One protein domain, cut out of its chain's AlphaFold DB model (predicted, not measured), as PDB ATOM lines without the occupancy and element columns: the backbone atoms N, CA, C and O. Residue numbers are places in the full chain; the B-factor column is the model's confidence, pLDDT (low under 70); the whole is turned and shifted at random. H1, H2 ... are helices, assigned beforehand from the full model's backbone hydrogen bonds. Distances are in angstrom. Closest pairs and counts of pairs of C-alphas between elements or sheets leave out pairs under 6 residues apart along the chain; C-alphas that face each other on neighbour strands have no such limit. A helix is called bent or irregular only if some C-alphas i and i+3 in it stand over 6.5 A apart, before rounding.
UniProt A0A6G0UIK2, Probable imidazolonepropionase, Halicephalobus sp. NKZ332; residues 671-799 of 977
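This is residues 671 to 799 of the 977 residues of the protein "Probable imidazolonepropionase" of Halicephalobus sp. NKZ332 (UniProt A0A6G0UIK2). Four helices, H3, H4, H6 and H7, make an up-and-down bundle, each running against the one before it, with short H5 across one end. H2 lies alongside H3, and H1 beside H2, continuing a row of nearly aligned helices away from the bundle; the long link from H6 to H7 loops out at the bundle end away from H5. The printed part has 129 residues, with seven named helices, H1 to H7 in chain order, and no named strand; the class is all helix, with 83 residues in named helices. It is compact, with a radius of gyration of the C-alphas of 14.5 A and spans of 44 by 31 by 30 A.

H1, residues 672 to 685, is 20.5 A long and begins with C-alpha 672 at (20.001, -78.065, 13.645). H2 is residues 700 to 708, and H3, residues 712 to 724, is 18.5 A long. H4, residues 733 to 747, is the longest at 21.5 A, beginning with C-alpha 733 at (41.068, -73.639, 2.800). H5 is residues 749 to 755, H6 residues 759 to 770, 16.2 A long, and H7 residues 785 to 797, 18.6 A long, ending with C-alpha 797 at (40.075, -94.940, -16.831). H1, H3 and H4 are irregular: C-alphas 673 and 676 are 7.5 A apart, 717 and 720 7.7 A, and 734 and 737 7.6 A.

H1 and H2 touch at a shallow tilt of 9 degrees, the same way, with closest C-alphas of Cys 679 and Ile 702 at 6.0 A. H2 and H3 are close but not clearly touching, with closest C-alphas of Trp 703 and Leu 722 at 7.2 A. H3 touches H6 with residues 716 to 720 alone, at 5 degrees, the closest C-alphas being those of Ser 720 and Tyr 769, 5.7 A apart. H6 and H7 form a helical hairpin at 11 degrees, opposite ways; the closest C-alphas, of Pro 759 and Phe 795, are 5.2 A apart. H4 and H7 touch at 13 degrees, the same way, with closest C-alphas of Phe 746 and Ala 794 at 5.4 A. H3 and H4 are close but not clearly touching, with closest C-alphas of Met 712 and Lys 745 at 7.5 A. H5 is about perpendicular to H3, at 79 degrees, and they touch with closest C-alphas of Met 712 and Ala 755 at 6.4 A, H3 through residues 712 to 713 alone. H4 and H5 touch only at the corner, and only just, with 3 pairs of C-alphas within 8 A. H1 is apart from H3 to H7. Helix packing is mostly aligned, at shallow tilts, but only just: 4 of 6 pairs. Every O i to N i+4 pair is within hydrogen-bond range in H5 and H6; the counts are 8 of 10 in H1, 4 of 5 in H2, 7 of 9 in H3, 9 of 11 in H4 and 8 of 9 in H7.

The two C-alphas farthest apart, of Glu 673 and Phe 799, are 45.5 A apart. The printed part has no cut. The links from H1 to H2 and from H6 to H7 are long, 14 residues each. Mean pLDDT of the printed part is 90.9; residues 776 to 777 are under 70.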
ATOM      1  N   LYS A 671      16.276 -81.300  13.201       90.62
ATOM      2  CA  LYS A 671      16.678 -79.957  13.650       90.62
ATOM      3  C   LYS A 671      18.188 -79.738  13.634       90.62
ATOM      4  O   LYS A 671      18.972 -80.679  13.678       90.62
ATOM      5  N   GLU A 672      18.590 -78.470  13.622       89.44
ATOM      6  CA  GLU A 672      20.001 -78.065  13.645       89.44
ATOM      7  C   GLU A 672      20.708 -78.478  14.949       89.44
ATOM      8  O   GLU A 672      21.847 -78.935  14.910       89.44
ATOM      9  N   GLU A 673      20.019 -78.423  16.095       93.00
ATOM     10  CA  GLU A 673      20.586 -78.851  17.387       93.00
ATOM     11  C   GLU A 673      20.917 -80.358  17.446       93.00
ATOM     12  O   GLU A 673      21.653 -80.802  18.322       93.00
ATOM     13  N   GLU A 674      20.367 -81.151  16.523       93.75
ATOM     14  CA  GLU A 674      20.464 -82.615  16.488       93.75
ATOM     15  C   GLU A 674      21.563 -83.111  15.524       93.75
ATOM     16  O   GLU A 674      21.730 -84.318  15.336       93.75
ATOM     17  N   ILE A 675      22.325 -82.202  14.899       93.38
ATOM     18  CA  ILE A 675      23.349 -82.543  13.895       93.38
ATOM     19  C   ILE A 675      24.425 -83.468  14.471       93.38
ATOM     20  O   ILE A 675      24.786 -84.448  13.821       93.38
ATOM     21  N   ASP A 676      24.918 -83.201  15.681       93.94
ATOM     22  CA  ASP A 676      25.968 -84.018  16.304       93.94
ATOM     23  C   ASP A 676      25.482 -85.445  16.595       93.94
ATOM     24  O   ASP A 676      26.209 -86.419  16.377       93.94
ATOM     25  N   GLU A 677      24.225 -85.587  17.028       94.06
ATOM     26  CA  GLU A 677      23.589 -86.889  17.240       94.06
ATOM     27  C   GLU A 677      23.421 -87.644  15.914       94.06
ATOM     28  O   GLU A 677      23.756 -88.828  15.821       94.06
ATOM     29  N   ALA A 678      22.981 -86.954  14.858       94.00
ATOM     30  CA  ALA A 678      22.868 -87.534  13.526       94.00
ATOM     31  C   ALA A 678      24.237 -87.972  12.967       94.00
ATOM     32  O   ALA A 678      24.353 -89.085  12.452       94.00
ATOM     33  N   CYS A 679      25.284 -87.151  13.110       94.75
ATOM     34  CA  CYS A 679      26.660 -87.491  12.728       94.75
ATOM     35  C   CYS A 679      27.163 -88.736  13.468       94.75
ATOM     36  O   CYS A 679      27.722 -89.641  12.845       94.75
ATOM     37  N   LYS A 680      26.903 -88.827  14.778       95.06
ATOM     38  CA  LYS A 680      27.263 -89.996  15.586       95.06
ATOM     39  C   LYS A 680      26.577 -91.267  15.078       95.06
ATOM     40  O   LYS A 680      27.248 -92.275  14.869       95.06
ATOM     41  N   LEU A 681      25.273 -91.212  14.801       94.12
ATOM     42  CA  LEU A 681      24.531 -92.354  14.250       94.12
ATOM     43  C   LEU A 681      25.038 -92.761  12.859       94.12
ATOM     44  O   LEU A 681      25.120 -93.956  12.562       94.12
ATOM     45  N   ILE A 682      25.398 -91.795  12.003       94.31
ATOM     46  CA  ILE A 682      26.021 -92.073  10.700       94.31
ATOM     47  C   ILE A 682      27.338 -92.829  10.898       94.31
ATOM     48  O   ILE A 682      27.535 -93.857  10.251       94.31
ATOM     49  N   GLN A 683      28.200 -92.361  11.802       93.00
ATOM     50  CA  GLN A 683      29.507 -92.958  12.067       93.00
ATOM     51  C   GLN A 683      29.396 -94.369  12.668       93.00
ATOM     52  O   GLN A 683      30.122 -95.278  12.264       93.00
ATOM     53  N   GLU A 684      28.479 -94.575  13.614       92.00
ATOM     54  CA  GLU A 684      28.299 -95.855  14.310       92.00
ATOM     55  C   GLU A 684      27.725 -96.948  13.401       92.00
ATOM     56  O   GLU A 684      28.122 -98.116  13.482       92.00
ATOM     57  N   HIS A 685      26.791 -96.585  12.520       90.94
ATOM     58  CA  HIS A 685      26.010 -97.552  11.747       90.94
ATOM     59  C   HIS A 685      26.293 -97.538  10.240       90.94
ATOM     60  O   HIS A 685      25.829 -98.433   9.528       90.94
ATOM     61  N   GLY A 686      27.066 -96.572   9.739       90.88
ATOM     62  CA  GLY A 686      27.371 -96.420   8.315       90.88
ATOM     63  C   GLY A 686      26.156 -95.985   7.491       90.88
ATOM     64  O   GLY A 686      25.940 -96.488   6.382       90.88
ATOM     65  N   PHE A 687      25.309 -95.104   8.035       94.50
ATOM     66  CA  PHE A 687      24.127 -94.631   7.317       94.50
ATOM     67  C   PHE A 687      24.503 -93.761   6.116       94.50
ATOM     68  O   PHE A 687      25.330 -92.863   6.186       94.50
ATOM     69  N   VAL A 688      23.842 -94.015   4.990       93.94
ATOM     70  CA  VAL A 688      23.966 -93.197   3.776       93.94
ATOM     71  C   VAL A 688      22.862 -92.143   3.662       93.94
ATOM     72  O   VAL A 688      21.851 -92.223   4.359       93.94
ATOM     73  N   ARG A 689      23.025 -91.220   2.704       93.00
ATOM     74  CA  ARG A 689      22.094 -90.129   2.368       93.00
ATOM     75  C   ARG A 689      20.615 -90.531   2.401       93.00
ATOM     76  O   ARG A 689      19.805 -89.779   2.920       93.00
ATOM     77  N   GLU A 690      20.245 -91.681   1.837       92.38
ATOM     78  CA  GLU A 690      18.843 -92.114   1.744       92.38
ATOM     79  C   GLU A 690      18.181 -92.444   3.096       92.38
ATOM     80  O   GLU A 690      16.964 -92.626   3.132       92.38
ATOM     81  N   HIS A 691      18.944 -92.529   4.190       93.38
ATOM     82  CA  HIS A 691      18.397 -92.709   5.539       93.38
ATOM     83  C   HIS A 691      18.021 -91.395   6.229       93.38
ATOM     84  O   HIS A 691      17.289 -91.430   7.214       93.38
ATOM     85  N   LEU A 692      18.531 -90.265   5.738       92.38
ATOM     86  CA  LEU A 692      18.365 -88.955   6.362       92.38
ATOM     87  C   LEU A 692      17.110 -88.240   5.855       92.38
ATOM     88  O   LEU A 692      16.659 -88.451   4.726       92.38
ATOM     89  N   SER A 693      16.575 -87.361   6.701       90.12
ATOM     90  CA  SER A 693      15.527 -86.406   6.341       90.12
ATOM     91  C   SER A 693      16.053 -85.352   5.356       90.12
ATOM     92  O   SER A 693      17.262 -85.143   5.224       90.12
ATOM     93  N   SER A 694      15.154 -84.692   4.619       88.75
ATOM     94  CA  SER A 694      15.573 -83.705   3.607       88.75
ATOM     95  C   SER A 694      16.174 -82.455   4.254       88.75
ATOM     96  O   SER A 694      17.069 -81.835   3.687       88.75
ATOM     97  N   GLU A 695      15.706 -82.134   5.455       91.06
ATOM     98  CA  GLU A 695      16.142 -81.044   6.317       91.06
ATOM     99  C   GLU A 695      17.611 -81.228   6.714       91.06
ATOM    100  O   GLU A 695      18.421 -80.325   6.511       91.06
ATOM    101  N   MET A 696      17.981 -82.437   7.155       92.19
ATOM    102  CA  MET A 696      19.357 -82.782   7.537       92.19
ATOM    103  C   MET A 696      20.357 -82.647   6.382       92.19
ATOM    104  O   MET A 696      21.527 -82.329   6.587       92.19
ATOM    105  N   LEU A 697      19.904 -82.828   5.137       92.31
ATOM    106  CA  LEU A 697      20.747 -82.705   3.943       92.31
ATOM    107  C   LEU A 697      21.067 -81.250   3.554       92.31
ATOM    108  O   LEU A 697      21.714 -81.026   2.521       92.31
ATOM    109  N   ASN A 698      20.651 -80.262   4.347       91.06
ATOM    110  CA  ASN A 698      21.049 -78.868   4.161       91.06
ATOM    111  C   ASN A 698      22.338 -78.494   4.902       91.06
ATOM    112  O   ASN A 698      22.933 -77.476   4.561       91.06
ATOM    113  N   PHE A 699      22.810 -79.319   5.840       92.50
ATOM    114  CA  PHE A 699      23.934 -78.972   6.711       92.50
ATOM    115  C   PHE A 699      25.260 -79.584   6.243       92.50
ATOM    116  O   PHE A 699      25.352 -80.782   5.965       92.50
ATOM    117  N   ALA A 700      26.317 -78.767   6.188       92.44
ATOM    118  CA  ALA A 700      27.645 -79.202   5.751       92.44
ATOM    119  C   ALA A 700      28.283 -80.305   6.632       92.44
ATOM    120  O   ALA A 700      28.845 -81.236   6.049       92.44
ATOM    121  N   PRO A 701      28.172 -80.291   7.982       94.19
ATOM    122  CA  PRO A 701      28.727 -81.357   8.827       94.19
ATOM    123  C   PRO A 701      28.190 -82.753   8.480       94.19
ATOM    124  O   PRO A 701      28.968 -83.697   8.352       94.19
ATOM    125  N   ILE A 702      26.885 -82.863   8.207       95.12
ATOM    126  CA  ILE A 702      26.241 -84.114   7.781       95.12
ATOM    127  C   ILE A 702      26.867 -84.630   6.481       95.12
ATOM    128  O   ILE A 702      27.194 -85.809   6.358       95.12
ATOM    129  N   TRP A 703      27.073 -83.751   5.496       95.25
ATOM    130  CA  TRP A 703      27.676 -84.134   4.220       95.25
ATOM    131  C   TRP A 703      29.154 -84.510   4.334       95.25
ATOM    132  O   TRP A 703      29.573 -85.430   3.632       95.25
ATOM    133  N   LYS A 704      29.925 -83.856   5.212       94.38
ATOM    134  CA  LYS A 704      31.311 -84.248   5.517       94.38
ATOM    135  C   LYS A 704      31.360 -85.658   6.106       94.38
ATOM    136  O   LYS A 704      32.162 -86.474   5.654       94.38
ATOM    137  N   GLU A 705      30.456 -85.984   7.031       95.19
ATOM    138  CA  GLU A 705      30.363 -87.336   7.593       95.19
ATOM    139  C   GLU A 705      30.008 -88.369   6.515       95.19
ATOM    140  O   GLU A 705      30.716 -89.359   6.335       95.19
ATOM    141  N   LEU A 706      28.981 -88.088   5.702       94.88
ATOM    142  CA  LEU A 706      28.586 -88.952   4.586       94.88
ATOM    143  C   LEU A 706      29.711 -89.157   3.561       94.88
ATOM    144  O   LEU A 706      29.829 -90.241   2.987       94.88
ATOM    145  N   LEU A 707      30.515 -88.123   3.292       93.88
ATOM    146  CA  LEU A 707      31.572 -88.138   2.281       93.88
ATOM    147  C   LEU A 707      32.689 -89.136   2.612       93.88
ATOM    148  O   LEU A 707      33.314 -89.676   1.688       93.88
ATOM    149  N   LYS A 708      32.908 -89.440   3.902       91.88
ATOM    150  CA  LYS A 708      33.961 -90.361   4.353       91.88
ATOM    151  C   LYS A 708      33.881 -91.708   3.638       91.88
ATOM    152  O   LYS A 708      34.852 -92.091   2.980       91.88
ATOM    153  N   ASP A 709      32.696 -92.313   3.656       89.25
ATOM    154  CA  ASP A 709      32.420 -93.646   3.107       89.25
ATOM    155  C   ASP A 709      31.510 -93.615   1.866       89.25
ATOM    156  O   ASP A 709      31.003 -94.647   1.416       89.25
ATOM    157  N   MET A 710      31.306 -92.436   1.266       92.62
ATOM    158  CA  MET A 710      30.403 -92.284   0.125       92.62
ATOM    159  C   MET A 710      30.849 -93.140  -1.076       92.62
ATOM    160  O   MET A 710      31.980 -92.973  -1.561       92.62
ATOM    161  N   PRO A 711      29.962 -94.006  -1.617       90.69
ATOM    162  CA  PRO A 711      30.229 -94.761  -2.840       90.69
ATOM    163  C   PRO A 711      30.405 -93.838  -4.051       90.69
ATOM    164  O   PRO A 711      29.690 -92.845  -4.170       90.69
ATOM    165  N   MET A 712      31.268 -94.201  -5.007       91.50
ATOM    166  CA  MET A 712      31.596 -93.340  -6.160       91.50
ATOM    167  C   MET A 712      30.379 -92.893  -6.981       91.50
ATOM    168  O   MET A 712      30.282 -91.726  -7.345       91.50
ATOM    169  N   THR A 713      29.415 -93.780  -7.243       89.50
ATOM    170  CA  THR A 713      28.193 -93.417  -7.982       89.50
ATOM    171  C   THR A 713      27.354 -92.380  -7.229       89.50
ATOM    172  O   THR A 713      26.742 -91.509  -7.845       89.50
ATOM    173  N   ALA A 714      27.319 -92.460  -5.894       90.88
ATOM    174  CA  ALA A 714      26.646 -91.468  -5.063       90.88
ATOM    175  C   ALA A 714      27.450 -90.163  -5.010       90.88
ATOM    176  O   ALA A 714      26.853 -89.097  -5.120       90.88
ATOM    177  N   LEU A 715      28.779 -90.244  -4.916       94.88
ATOM    178  CA  LEU A 715      29.669 -89.087  -4.947       94.88
ATOM    179  C   LEU A 715      29.477 -88.276  -6.230       94.88
ATOM    180  O   LEU A 715      29.127 -87.103  -6.155       94.88
ATOM    181  N   LEU A 716      29.577 -88.926  -7.393       93.75
ATOM    182  CA  LEU A 716      29.404 -88.293  -8.703       93.75
ATOM    183  C   LEU A 716      28.056 -87.561  -8.827       93.75
ATOM    184  O   LEU A 716      27.998 -86.438  -9.313       93.75
ATOM    185  N   ARG A 717      26.969 -88.168  -8.333       90.50
ATOM    186  CA  ARG A 717      25.621 -87.572  -8.359       90.50
ATOM    187  C   ARG A 717      25.437 -86.381  -7.415       90.50
ATOM    188  O   ARG A 717      24.437 -85.681  -7.544       90.50
ATOM    189  N   ASN A 718      26.328 -86.197  -6.443       93.75
ATOM    190  CA  ASN A 718      26.196 -85.185  -5.395       93.75
ATOM    191  C   ASN A 718      27.308 -84.128  -5.416       93.75
ATOM    192  O   ASN A 718      27.290 -83.255  -4.551       93.75
ATOM    193  N   LEU A 719      28.222 -84.144  -6.394       95.25
ATOM    194  CA  LEU A 719      29.298 -83.146  -6.508       95.25
ATOM    195  C   LEU A 719      28.761 -81.711  -6.484       95.25
ATOM    196  O   LEU A 719      29.240 -80.884  -5.718       95.25
ATOM    197  N   SER A 720      27.692 -81.438  -7.234       93.06
ATOM    198  CA  SER A 720      27.025 -80.133  -7.245       93.06
ATOM    199  C   SER A 720      26.556 -79.686  -5.856       93.06
ATOM    200  O   SER A 720      26.733 -78.531  -5.477       93.06
ATOM    201  N   LYS A 721      25.985 -80.605  -5.062       93.00
ATOM    202  CA  LYS A 721      25.503 -80.302  -3.706       93.00
ATOM    203  C   LYS A 721      26.669 -80.088  -2.738       93.00
ATOM    204  O   LYS A 721      26.621 -79.146  -1.952       93.00
ATOM    205  N   LEU A 722      27.717 -80.907  -2.827       95.12
ATOM    206  CA  LEU A 722      28.937 -80.748  -2.032       95.12
ATOM    207  C   LEU A 722      29.623 -79.399  -2.313       95.12
ATOM    208  O   LEU A 722      29.998 -78.707  -1.371       95.12
ATOM    209  N   SER A 723      29.726 -78.990  -3.584       95.12
ATOM    210  CA  SER A 723      30.259 -77.670  -3.955       95.12
ATOM    211  C   SER A 723      29.362 -76.528  -3.473       95.12
ATOM    212  O   SER A 723      29.881 -75.526  -2.999       95.12
ATOM    213  N   SER A 724      28.031 -76.665  -3.545       93.69
ATOM    214  CA  SER A 724      27.102 -75.621  -3.067       93.69
ATOM    215  C   SER A 724      27.152 -75.382  -1.551       93.69
ATOM    216  O   SER A 724      26.673 -74.359  -1.078       93.69
ATOM    217  N   LEU A 725      27.698 -76.340  -0.793       92.94
ATOM    218  CA  LEU A 725      27.915 -76.253   0.656       92.94
ATOM    219  C   LEU A 725      29.368 -75.898   1.009       92.94
ATOM    220  O   LEU A 725      29.768 -76.069   2.155       92.94
ATOM    221  N   ASP A 726      30.161 -75.485   0.018       93.12
ATOM    222  CA  ASP A 726      31.583 -75.150   0.144       93.12
ATOM    223  C   ASP A 726      32.487 -76.281   0.685       93.12
ATOM    224  O   ASP A 726      33.608 -76.069   1.134       93.12
ATOM    225  N   ILE A 727      32.041 -77.538   0.595       95.31
ATOM    226  CA  ILE A 727      32.831 -78.692   1.067       95.31
ATOM    227  C   ILE A 727      33.943 -79.030   0.075       95.31
ATOM    228  O   ILE A 727      35.008 -79.493   0.463       95.31
ATOM    229  N   ILE A 728      33.686 -78.842  -1.220       96.06
ATOM    230  CA  ILE A 728      34.635 -79.183  -2.292       96.06
ATOM    231  C   ILE A 728      34.830 -78.046  -3.302       96.06
ATOM    232  O   ILE A 728      35.391 -78.256  -4.377       96.06
ATOM    233  N   SER A 729      34.335 -76.844  -2.995       91.50
ATOM    234  CA  SER A 729      34.390 -75.711  -3.925       91.50
ATOM    235  C   SER A 729      35.813 -75.143  -4.069       91.50
ATOM    236  O   SER A 729      36.174 -74.662  -5.142       91.50
ATOM    237  N   GLY A 730      36.623 -75.263  -3.008       87.12
ATOM    238  CA  GLY A 730      37.973 -74.704  -2.915       87.12
ATOM    239  C   GLY A 730      38.028 -73.261  -2.396       87.12
ATOM    240  O   GLY A 730      39.095 -72.658  -2.449       87.12
ATOM    241  N   GLU A 731      36.912 -72.686  -1.927       88.62
ATOM    242  CA  GLU A 731      36.893 -71.334  -1.342       88.62
ATOM    243  C   GLU A 731      37.374 -71.305   0.105       88.62
ATOM    244  O   GLU A 731      38.175 -70.438   0.452       88.62
ATOM    245  N   ASP A 732      36.941 -72.263   0.924       89.06
ATOM    246  CA  ASP A 732      37.414 -72.438   2.295       89.06
ATOM    247  C   ASP A 732      38.652 -73.362   2.350       89.06
ATOM    248  O   ASP A 732      38.535 -74.574   2.122       89.06
ATOM    249  N   PRO A 733      39.848 -72.839   2.701       88.56
ATOM    250  CA  PRO A 733      41.068 -73.639   2.800       88.56
ATOM    251  C   PRO A 733      40.991 -74.760   3.843       88.56
ATOM    252  O   PRO A 733      41.734 -75.734   3.740       88.56
ATOM    253  N   THR A 734      40.096 -74.663   4.835       90.56
ATOM    254  CA  THR A 734      39.911 -75.728   5.834       90.56
ATOM    255  C   THR A 734      39.301 -76.997   5.232       90.56
ATOM    256  O   THR A 734      39.414 -78.069   5.823       90.56
ATOM    257  N   ASN A 735      38.718 -76.906   4.030       92.94
ATOM    258  CA  ASN A 735      38.120 -78.032   3.317       92.94
ATOM    259  C   ASN A 735      39.053 -78.675   2.273       92.94
ATOM    260  O   ASN A 735      38.622 -79.576   1.551       92.94
ATOM    261  N   ALA A 736      40.328 -78.270   2.202       92.00
ATOM    262  CA  ALA A 736      41.291 -78.791   1.226       92.00
ATOM    263  C   ALA A 736      41.419 -80.329   1.255       92.00
ATOM    264  O   ALA A 736      41.451 -80.963   0.201       92.00
ATOM    265  N   GLU A 737      41.376 -80.942   2.446       94.12
ATOM    266  CA  GLU A 737      41.416 -82.406   2.609       94.12
ATOM    267  C   GLU A 737      40.263 -83.125   1.879       94.12
ATOM    268  O   GLU A 737      40.416 -84.243   1.382       94.12
ATOM    269  N   TRP A 738      39.090 -82.489   1.782       95.06
ATOM    270  CA  TRP A 738      37.908 -83.075   1.152       95.06
ATOM    271  C   TRP A 738      37.990 -82.995  -0.367       95.06
ATOM    272  O   TRP A 738      37.559 -83.930  -1.044       95.06
ATOM    273  N   VAL A 739      38.572 -81.916  -0.897       95.38
ATOM    274  CA  VAL A 739      38.888 -81.790  -2.326       95.38
ATOM    275  C   VAL A 739      39.872 -82.884  -2.729       95.38
ATOM    276  O   VAL A 739      39.570 -83.658  -3.639       95.38
ATOM    277  N   GLU A 740      40.984 -83.021  -2.000       94.88
ATOM    278  CA  GLU A 740      42.013 -84.032  -2.261       94.88
ATOM    279  C   GLU A 740      41.426 -85.449  -2.237       94.88
ATOM    280  O   GLU A 740      41.595 -86.214  -3.186       94.88
ATOM    281  N   LYS A 741      40.617 -85.768  -1.220       94.12
ATOM    282  CA  LYS A 741      39.945 -87.069  -1.101       94.12
ATOM    283  C   LYS A 741      39.009 -87.378  -2.273       94.12
ATOM    284  O   LYS A 741      38.879 -88.535  -2.683       94.12
ATOM    285  N   VAL A 742      38.309 -86.375  -2.809       95.44
ATOM    286  CA  VAL A 742      37.444 -86.553  -3.988       95.44
ATOM    287  C   VAL A 742      38.280 -86.753  -5.253       95.44
ATOM    288  O   VAL A 742      37.968 -87.645  -6.046       95.44
ATOM    289  N   VAL A 743      39.346 -85.972  -5.421       95.94
ATOM    290  CA  VAL A 743      40.286 -86.080  -6.545       95.94
ATOM    291  C   VAL A 743      40.965 -87.452  -6.562       95.94
ATOM    292  O   VAL A 743      41.003 -88.101  -7.609       95.94
ATOM    293  N   GLU A 744      41.431 -87.942  -5.412       95.00
ATOM    294  CA  GLU A 744      42.045 -89.265  -5.262       95.00
ATOM    295  C   GLU A 744      41.083 -90.378  -5.705       95.00
ATOM    296  O   GLU A 744      41.437 -91.209  -6.546       95.00
ATOM    297  N   LYS A 745      39.823 -90.342  -5.242       93.12
ATOM    298  CA  LYS A 745      38.797 -91.330  -5.622       93.12
ATOM    299  C   LYS A 745      38.562 -91.401  -7.133       93.12
ATOM    300  O   LYS A 745      38.375 -92.495  -7.656       93.12
ATOM    301  N   PHE A 746      38.531 -90.267  -7.834       94.50
ATOM    302  CA  PHE A 746      38.336 -90.242  -9.293       94.50
ATOM    303  C   PHE A 746      39.615 -90.525 -10.088       94.50
ATOM    304  O   PHE A 746      39.541 -90.859 -11.269       94.50
ATOM    305  N   ASN A 747      40.785 -90.456  -9.455       94.12
ATOM    306  CA  ASN A 747      42.041 -90.856 -10.076       94.12
ATOM    307  C   ASN A 747      42.374 -92.344  -9.884       94.12
ATOM    308  O   ASN A 747      43.197 -92.859 -10.646       94.12
ATOM    309  N   ASP A 748      41.723 -93.045  -8.958       92.50
ATOM    310  CA  ASP A 748      41.898 -94.484  -8.741       92.50
ATOM    311  C   ASP A 748      41.100 -95.333  -9.756       92.50
ATOM    312  O   ASP A 748      39.879 -95.501  -9.677       92.50
ATOM    313  N   GLU A 749      41.813 -95.932 -10.713       89.88
ATOM    314  CA  GLU A 749      41.246 -96.831 -11.727       89.88
ATOM    315  C   GLU A 749      40.622 -98.106 -11.123       89.88
ATOM    316  O   GLU A 749      39.595 -98.594 -11.606       89.88
ATOM    317  N   SER A 750      41.202 -98.640 -10.043       89.62
ATOM    318  CA  SER A 750      40.680 -99.820  -9.345       89.62
ATOM    319  C   SER A 750      39.346 -99.502  -8.673       89.62
ATOM    320  O   SER A 750      38.384-100.269  -8.796       89.62
ATOM    321  N   ALA A 751      39.246 -98.333  -8.032       89.44
ATOM    322  CA  ALA A 751      38.001 -97.853  -7.441       89.44
ATOM    323  C   ALA A 751      36.905 -97.662  -8.499       89.44
ATOM    324  O   ALA A 751      35.788 -98.153  -8.301       89.44
ATOM    325  N   ILE A 752      37.224 -97.045  -9.645       89.12
ATOM    326  CA  ILE A 752      36.291 -96.850 -10.772       89.12
ATOM    327  C   ILE A 752      35.738 -98.193 -11.267       89.12
ATOM    328  O   ILE A 752      34.516 -98.364 -11.371       89.12
ATOM    329  N   LYS A 753      36.616 -99.176 -11.514       85.31
ATOM    330  CA  LYS A 753      36.227-100.517 -11.984       85.31
ATOM    331  C   LYS A 753      35.409-101.277 -10.942       85.31
ATOM    332  O   LYS A 753      34.374-101.857 -11.277       85.31
ATOM    333  N   LYS A 754      35.811-101.238  -9.667       86.69
ATOM    334  CA  LYS A 754      35.079-101.878  -8.561       86.69
ATOM    335  C   LYS A 754      33.694-101.261  -8.364       86.69
ATOM    336  O   LYS A 754      32.731-101.989  -8.123       86.69
ATOM    337  N   ALA A 755      33.582 -99.941  -8.510       86.62
ATOM    338  CA  ALA A 755      32.316 -99.219  -8.483       86.62
ATOM    339  C   ALA A 755      31.471 -99.428  -9.754       86.62
ATOM    340  O   ALA A 755      30.296 -99.061  -9.755       86.62
ATOM    341  N   ARG A 756      32.046-100.029 -10.809       85.88
ATOM    342  CA  ARG A 756      31.438-100.198 -12.141       85.88
ATOM    343  C   ARG A 756      30.910 -98.873 -12.684       85.88
ATOM    344  O   ARG A 756      29.787 -98.794 -13.182       85.88
ATOM    345  N   LEU A 757      31.694 -97.814 -12.506       86.75
ATOM    346  CA  LEU A 757      31.302 -96.482 -12.924       86.75
ATOM    347  C   LEU A 757      31.416 -96.391 -14.448       86.75
ATOM    348  O   LEU A 757      32.510 -96.389 -15.001       86.75
ATOM    349  N   HIS A 758      30.269 -96.368 -15.119       89.25
ATOM    350  CA  HIS A 758      30.209 -96.391 -16.573       89.25
ATOM    351  C   HIS A 758      30.715 -95.064 -17.174       89.25
ATOM    352  O   HIS A 758      30.331 -94.004 -16.665       89.25
ATOM    353  N   PRO A 759      31.485 -95.071 -18.282       89.88
ATOM    354  CA  PRO A 759      32.012 -93.849 -18.890       89.88
ATOM    355  C   PRO A 759      30.936 -92.820 -19.243       89.88
ATOM    356  O   PRO A 759      31.097 -91.640 -18.948       89.88
ATOM    357  N   LEU A 760      29.790 -93.259 -19.782       88.56
ATOM    358  CA  LEU A 760      28.658 -92.360 -20.048       88.56
ATOM    359  C   LEU A 760      28.134 -91.680 -18.771       88.56
ATOM    360  O   LEU A 760      27.774 -90.508 -18.792       88.56
ATOM    361  N   THR A 761      28.111 -92.389 -17.638       89.31
ATOM    362  CA  THR A 761      27.690 -91.809 -16.356       89.31
ATOM    363  C   THR A 761      28.680 -90.746 -15.887       89.31
ATOM    364  O   THR A 761      28.248 -89.707 -15.393       89.31
ATOM    365  N   ILE A 762      29.984 -90.976 -16.078       91.00
ATOM    366  CA  ILE A 762      31.037 -89.993 -15.784       91.00
ATOM    367  C   ILE A 762      30.894 -88.776 -16.689       91.00
ATOM    368  O   ILE A 762      30.916 -87.661 -16.189       91.00
ATOM    369  N   LEU A 763      30.679 -88.983 -17.989       89.50
ATOM    370  CA  LEU A 763      30.492 -87.915 -18.966       89.50
ATOM    371  C   LEU A 763      29.303 -87.011 -18.596       89.50
ATOM    372  O   LEU A 763      29.464 -85.799 -18.475       89.50
ATOM    373  N   VAL A 764      28.135 -87.603 -18.313       88.81
ATOM    374  CA  VAL A 764      26.935 -86.869 -17.864       88.81
ATOM    375  C   VAL A 764      27.180 -86.158 -16.533       88.81
ATOM    376  O   VAL A 764      26.799 -84.997 -16.375       88.81
ATOM    377  N   GLY A 765      27.828 -86.827 -15.576       89.94
ATOM    378  CA  GLY A 765      28.170 -86.235 -14.282       89.94
ATOM    379  C   GLY A 765      29.152 -85.067 -14.402       89.94
ATOM    380  O   GLY A 765      28.953 -84.043 -13.754       89.94
ATOM    381  N   SER A 766      30.157 -85.189 -15.270       89.94
ATOM    382  CA  SER A 766      31.163 -84.161 -15.538       89.94
ATOM    383  C   SER A 766      30.559 -82.943 -16.220       89.94
ATOM    384  O   SER A 766      30.771 -81.834 -15.741       89.94
ATOM    385  N   SER A 767      29.770 -83.135 -17.284       87.00
ATOM    386  CA  SER A 767      29.063 -82.032 -17.954       87.00
ATOM    387  C   SER A 767      28.101 -81.339 -16.982       87.00
ATOM    388  O   SER A 767      28.097 -80.115 -16.869       87.00
ATOM    389  N   THR A 768      27.369 -82.113 -16.163       89.19
ATOM    390  CA  THR A 768      26.491 -81.547 -15.127       89.19
ATOM    391  C   THR A 768      27.278 -80.694 -14.137       89.19
ATOM    392  O   THR A 768      26.898 -79.551 -13.913       89.19
ATOM    393  N   TYR A 769      28.361 -81.219 -13.553       91.94
ATOM    394  CA  TYR A 769      29.156 -80.513 -12.547       91.94
ATOM    395  C   TYR A 769      29.805 -79.241 -13.100       91.94
ATOM    396  O   TYR A 769      29.691 -78.188 -12.474       91.94
ATOM    397  N   ASN A 770      30.416 -79.321 -14.286       89.62
ATOM    398  CA  ASN A 770      31.134 -78.207 -14.914       89.62
ATOM    399  C   ASN A 770      30.216 -77.056 -15.345       89.62
ATOM    400  O   ASN A 770      30.674 -75.934 -15.516       89.62
ATOM    401  N   ARG A 771      28.903 -77.291 -15.449       86.94
ATOM    402  CA  ARG A 771      27.930 -76.239 -15.766       86.94
ATOM    403  C   ARG A 771      27.766 -75.191 -14.661       86.94
ATOM    404  O   ARG A 771      27.219 -74.123 -14.925       86.94
ATOM    405  N   GLY A 772      28.135 -75.518 -13.417       89.38
ATOM    406  CA  GLY A 772      28.010 -74.629 -12.251       89.38
ATOM    407  C   GLY A 772      26.573 -74.326 -11.796       89.38
ATOM    408  O   GLY A 772      26.370 -73.594 -10.830       89.38
ATOM    409  N   LYS A 773      25.554 -74.875 -12.470       88.19
ATOM    410  CA  LYS A 773      24.138 -74.656 -12.144       88.19
ATOM    411  C   LYS A 773      23.246 -75.823 -12.545       88.19
ATOM    412  O   LYS A 773      23.518 -76.544 -13.508       88.19
ATOM    413  N   GLY A 774      22.150 -76.001 -11.810       82.94
ATOM    414  CA  GLY A 774      21.166 -77.053 -12.052       82.94
ATOM    415  C   GLY A 774      20.323 -76.824 -13.314       82.94
ATOM    416  O   GLY A 774      19.978 -75.700 -13.655       82.94
ATOM    417  N   LEU A 775      19.931 -77.915 -13.984       70.00
ATOM    418  CA  LEU A 775      19.075 -77.883 -15.183       70.00
ATOM    419  C   LEU A 775      17.607 -77.520 -14.900       70.00
ATOM    420  O   LEU A 775      16.963 -76.869 -15.714       70.00
ATOM    421  N   LYS A 776      17.056 -77.996 -13.775       63.25
ATOM    422  CA  LYS A 776      15.629 -77.864 -13.411       63.25
ATOM    423  C   LYS A 776      15.425 -77.293 -11.997       63.25
ATOM    424  O   LYS A 776      14.455 -77.629 -11.328       63.25
ATOM    425  N   GLY A 777      16.347 -76.460 -11.508       69.69
ATOM    426  CA  GLY A 777      16.280 -75.910 -10.149       69.69
ATOM    427  C   GLY A 777      17.155 -74.676  -9.939       69.69
ATOM    428  O   GLY A 777      17.899 -74.286 -10.828       69.69
ATOM    429  N   LYS A 778      17.066 -74.083  -8.741       80.88
ATOM    430  CA  LYS A 778      17.794 -72.860  -8.343       80.88
ATOM    431  C   LYS A 778      19.196 -73.118  -7.767       80.88
ATOM    432  O   LYS A 778      19.814 -72.198  -7.249       80.88
ATOM    433  N   LEU A 779      19.656 -74.371  -7.759       86.44
ATOM    434  CA  LEU A 779      20.948 -74.717  -7.169       86.44
ATOM    435  C   LEU A 779      22.077 -74.249  -8.091       86.44
ATOM    436  O   LEU A 779      22.159 -74.698  -9.235       86.44
ATOM    437  N   GLU A 780      22.951 -73.407  -7.557       92.12
ATOM    438  CA  GLU A 780      24.182 -72.931  -8.188       92.12
ATOM    439  C   GLU A 780      25.371 -73.323  -7.312       92.12
ATOM    440  O   GLU A 780      25.236 -73.498  -6.097       92.12
ATOM    441  N   TRP A 781      26.526 -73.538  -7.933       94.38
ATOM    442  CA  TRP A 781      27.742 -73.916  -7.228       94.38
ATOM    443  C   TRP A 781      28.987 -73.497  -8.000       94.38
ATOM    444  O   TRP A 781      28.983 -73.373  -9.224       94.38
ATOM    445  N   LYS A 782      30.093 -73.349  -7.272       92.75
ATOM    446  CA  LYS A 782      31.399 -73.101  -7.870       92.75
ATOM    447  C   LYS A 782      32.045 -74.410  -8.320       92.75
ATOM    448  O   LYS A 782      32.085 -75.397  -7.576       92.75
ATOM    449  N   VAL A 783      32.533 -74.407  -9.556       94.12
ATOM    450  CA  VAL A 783      33.251 -75.533 -10.159       94.12
ATOM    451  C   VAL A 783      34.694 -75.508  -9.677       94.12
ATOM    452  O   VAL A 783      35.385 -74.506  -9.855       94.12
ATOM    453  N   ASN A 784      35.151 -76.612  -9.089       94.56
ATOM    454  CA  ASN A 784      36.547 -76.778  -8.714       94.56
ATOM    455  C   ASN A 784      37.349 -77.369  -9.902       94.56
ATOM    456  O   ASN A 784      37.025 -78.477 -10.353       94.56
ATOM    457  N   PRO A 785      38.391 -76.679 -10.412       92.12
ATOM    458  CA  PRO A 785      39.189 -77.148 -11.549       92.12
ATOM    459  C   PRO A 785      39.898 -78.492 -11.327       92.12
ATOM    460  O   PRO A 785      40.037 -79.276 -12.270       92.12
ATOM    461  N   GLU A 786      40.320 -78.796 -10.097       93.94
ATOM    462  CA  GLU A 786      41.001 -80.057  -9.770       93.94
ATOM    463  C   GLU A 786      40.042 -81.243  -9.894       93.94
ATOM    464  O   GLU A 786      40.374 -82.273 -10.482       93.94
ATOM    465  N   ILE A 787      38.805 -81.063  -9.428       94.56
ATOM    466  CA  ILE A 787      37.746 -82.070  -9.542       94.56
ATOM    467  C   ILE A 787      37.341 -82.253 -11.002       94.56
ATOM    468  O   ILE A 787      37.196 -83.385 -11.459       94.56
ATOM    469  N   SER A 788      37.211 -81.159 -11.757       91.44
ATOM    470  CA  SER A 788      36.933 -81.215 -13.196       91.44
ATOM    471  C   SER A 788      38.004 -82.017 -13.951       91.44
ATOM    472  O   SER A 788      37.695 -82.898 -14.758       91.44
ATOM    473  N   THR A 789      39.276 -81.793 -13.610       91.06
ATOM    474  CA  THR A 789      40.416 -82.530 -14.170       91.06
ATOM    475  C   THR A 789      40.378 -84.012 -13.786       91.06
ATOM    476  O   THR A 789      40.577 -84.880 -14.641       91.06
ATOM    477  N   ALA A 790      40.061 -84.323 -12.527       93.25
ATOM    478  CA  ALA A 790      39.931 -85.699 -12.052       93.25
ATOM    479  C   ALA A 790      38.784 -86.449 -12.752       93.25
ATOM    480  O   ALA A 790      38.958 -87.599 -13.148       93.25
ATOM    481  N   LEU A 791      37.636 -85.798 -12.986       92.31
ATOM    482  CA  LEU A 791      36.517 -86.374 -13.744       92.31
ATOM    483  C   LEU A 791      36.893 -86.659 -15.201       92.31
ATOM    484  O   LEU A 791      36.551 -87.723 -15.722       92.31
ATOM    485  N   ASN A 792      37.649 -85.756 -15.832       87.69
ATOM    486  CA  ASN A 792      38.193 -85.989 -17.168       87.69
ATOM    487  C   ASN A 792      39.119 -87.217 -17.168       87.69
ATOM    488  O   ASN A 792      38.981 -88.087 -18.021       87.69
ATOM    489  N   SER A 793      40.010 -87.362 -16.177       88.62
ATOM    490  CA  SER A 793      40.838 -88.573 -16.045       88.62
ATOM    491  C   SER A 793      40.004 -89.836 -15.804       88.62
ATOM    492  O   SER A 793      40.334 -90.886 -16.364       88.62
ATOM    493  N   ALA A 794      38.959 -89.754 -14.978       91.38
ATOM    494  CA  ALA A 794      38.099 -90.879 -14.634       91.38
ATOM    495  C   ALA A 794      37.352 -91.425 -15.857       91.38
ATOM    496  O   ALA A 794      37.185 -92.637 -15.981       91.38
ATOM    497  N   PHE A 795      36.943 -90.544 -16.777       89.31
ATOM    498  CA  PHE A 795      36.272 -90.921 -18.020       89.31
ATOM    499  C   PHE A 795      37.100 -91.919 -18.840       89.31
ATOM    500  O   PHE A 795      36.581 -92.958 -19.240       89.31
ATOM    501  N   TYR A 796      38.399 -91.657 -19.023       85.00
ATOM    502  CA  TYR A 796      39.291 -92.556 -19.765       85.00
ATOM    503  C   TYR A 796      39.554 -93.862 -19.013       85.00
ATOM    504  O   TYR A 796      39.459 -94.936 -19.597       85.00
ATOM    505  N   LYS A 797      39.814 -93.778 -17.702       87.44
ATOM    506  CA  LYS A 797      40.075 -94.940 -16.831       87.44
ATOM    507  C   LYS A 797      38.876 -95.889 -16.701       87.44
ATOM    508  O   LYS A 797      39.037 -97.037 -16.292       87.44
ATOM    509  N   ALA A 798      37.670 -95.416 -17.017       85.75
ATOM    510  CA  ALA A 798      36.466 -96.239 -17.023       85.75
ATOM    511  C   ALA A 798      36.375 -97.183 -18.235       85.75
ATOM    512  O   ALA A 798      35.620 -98.158 -18.189       85.75
ATOM    513  N   PHE A 799      37.142 -96.933 -19.300       80.56
ATOM    514  CA  PHE A 799      37.287 -97.863 -20.416       80.56
ATOM    515  C   PHE A 799      38.358 -98.921 -20.129       80.56
ATOM    516  O   PHE A 799      39.212 -98.766 -19.257       80.56
TER     517      PHE A 799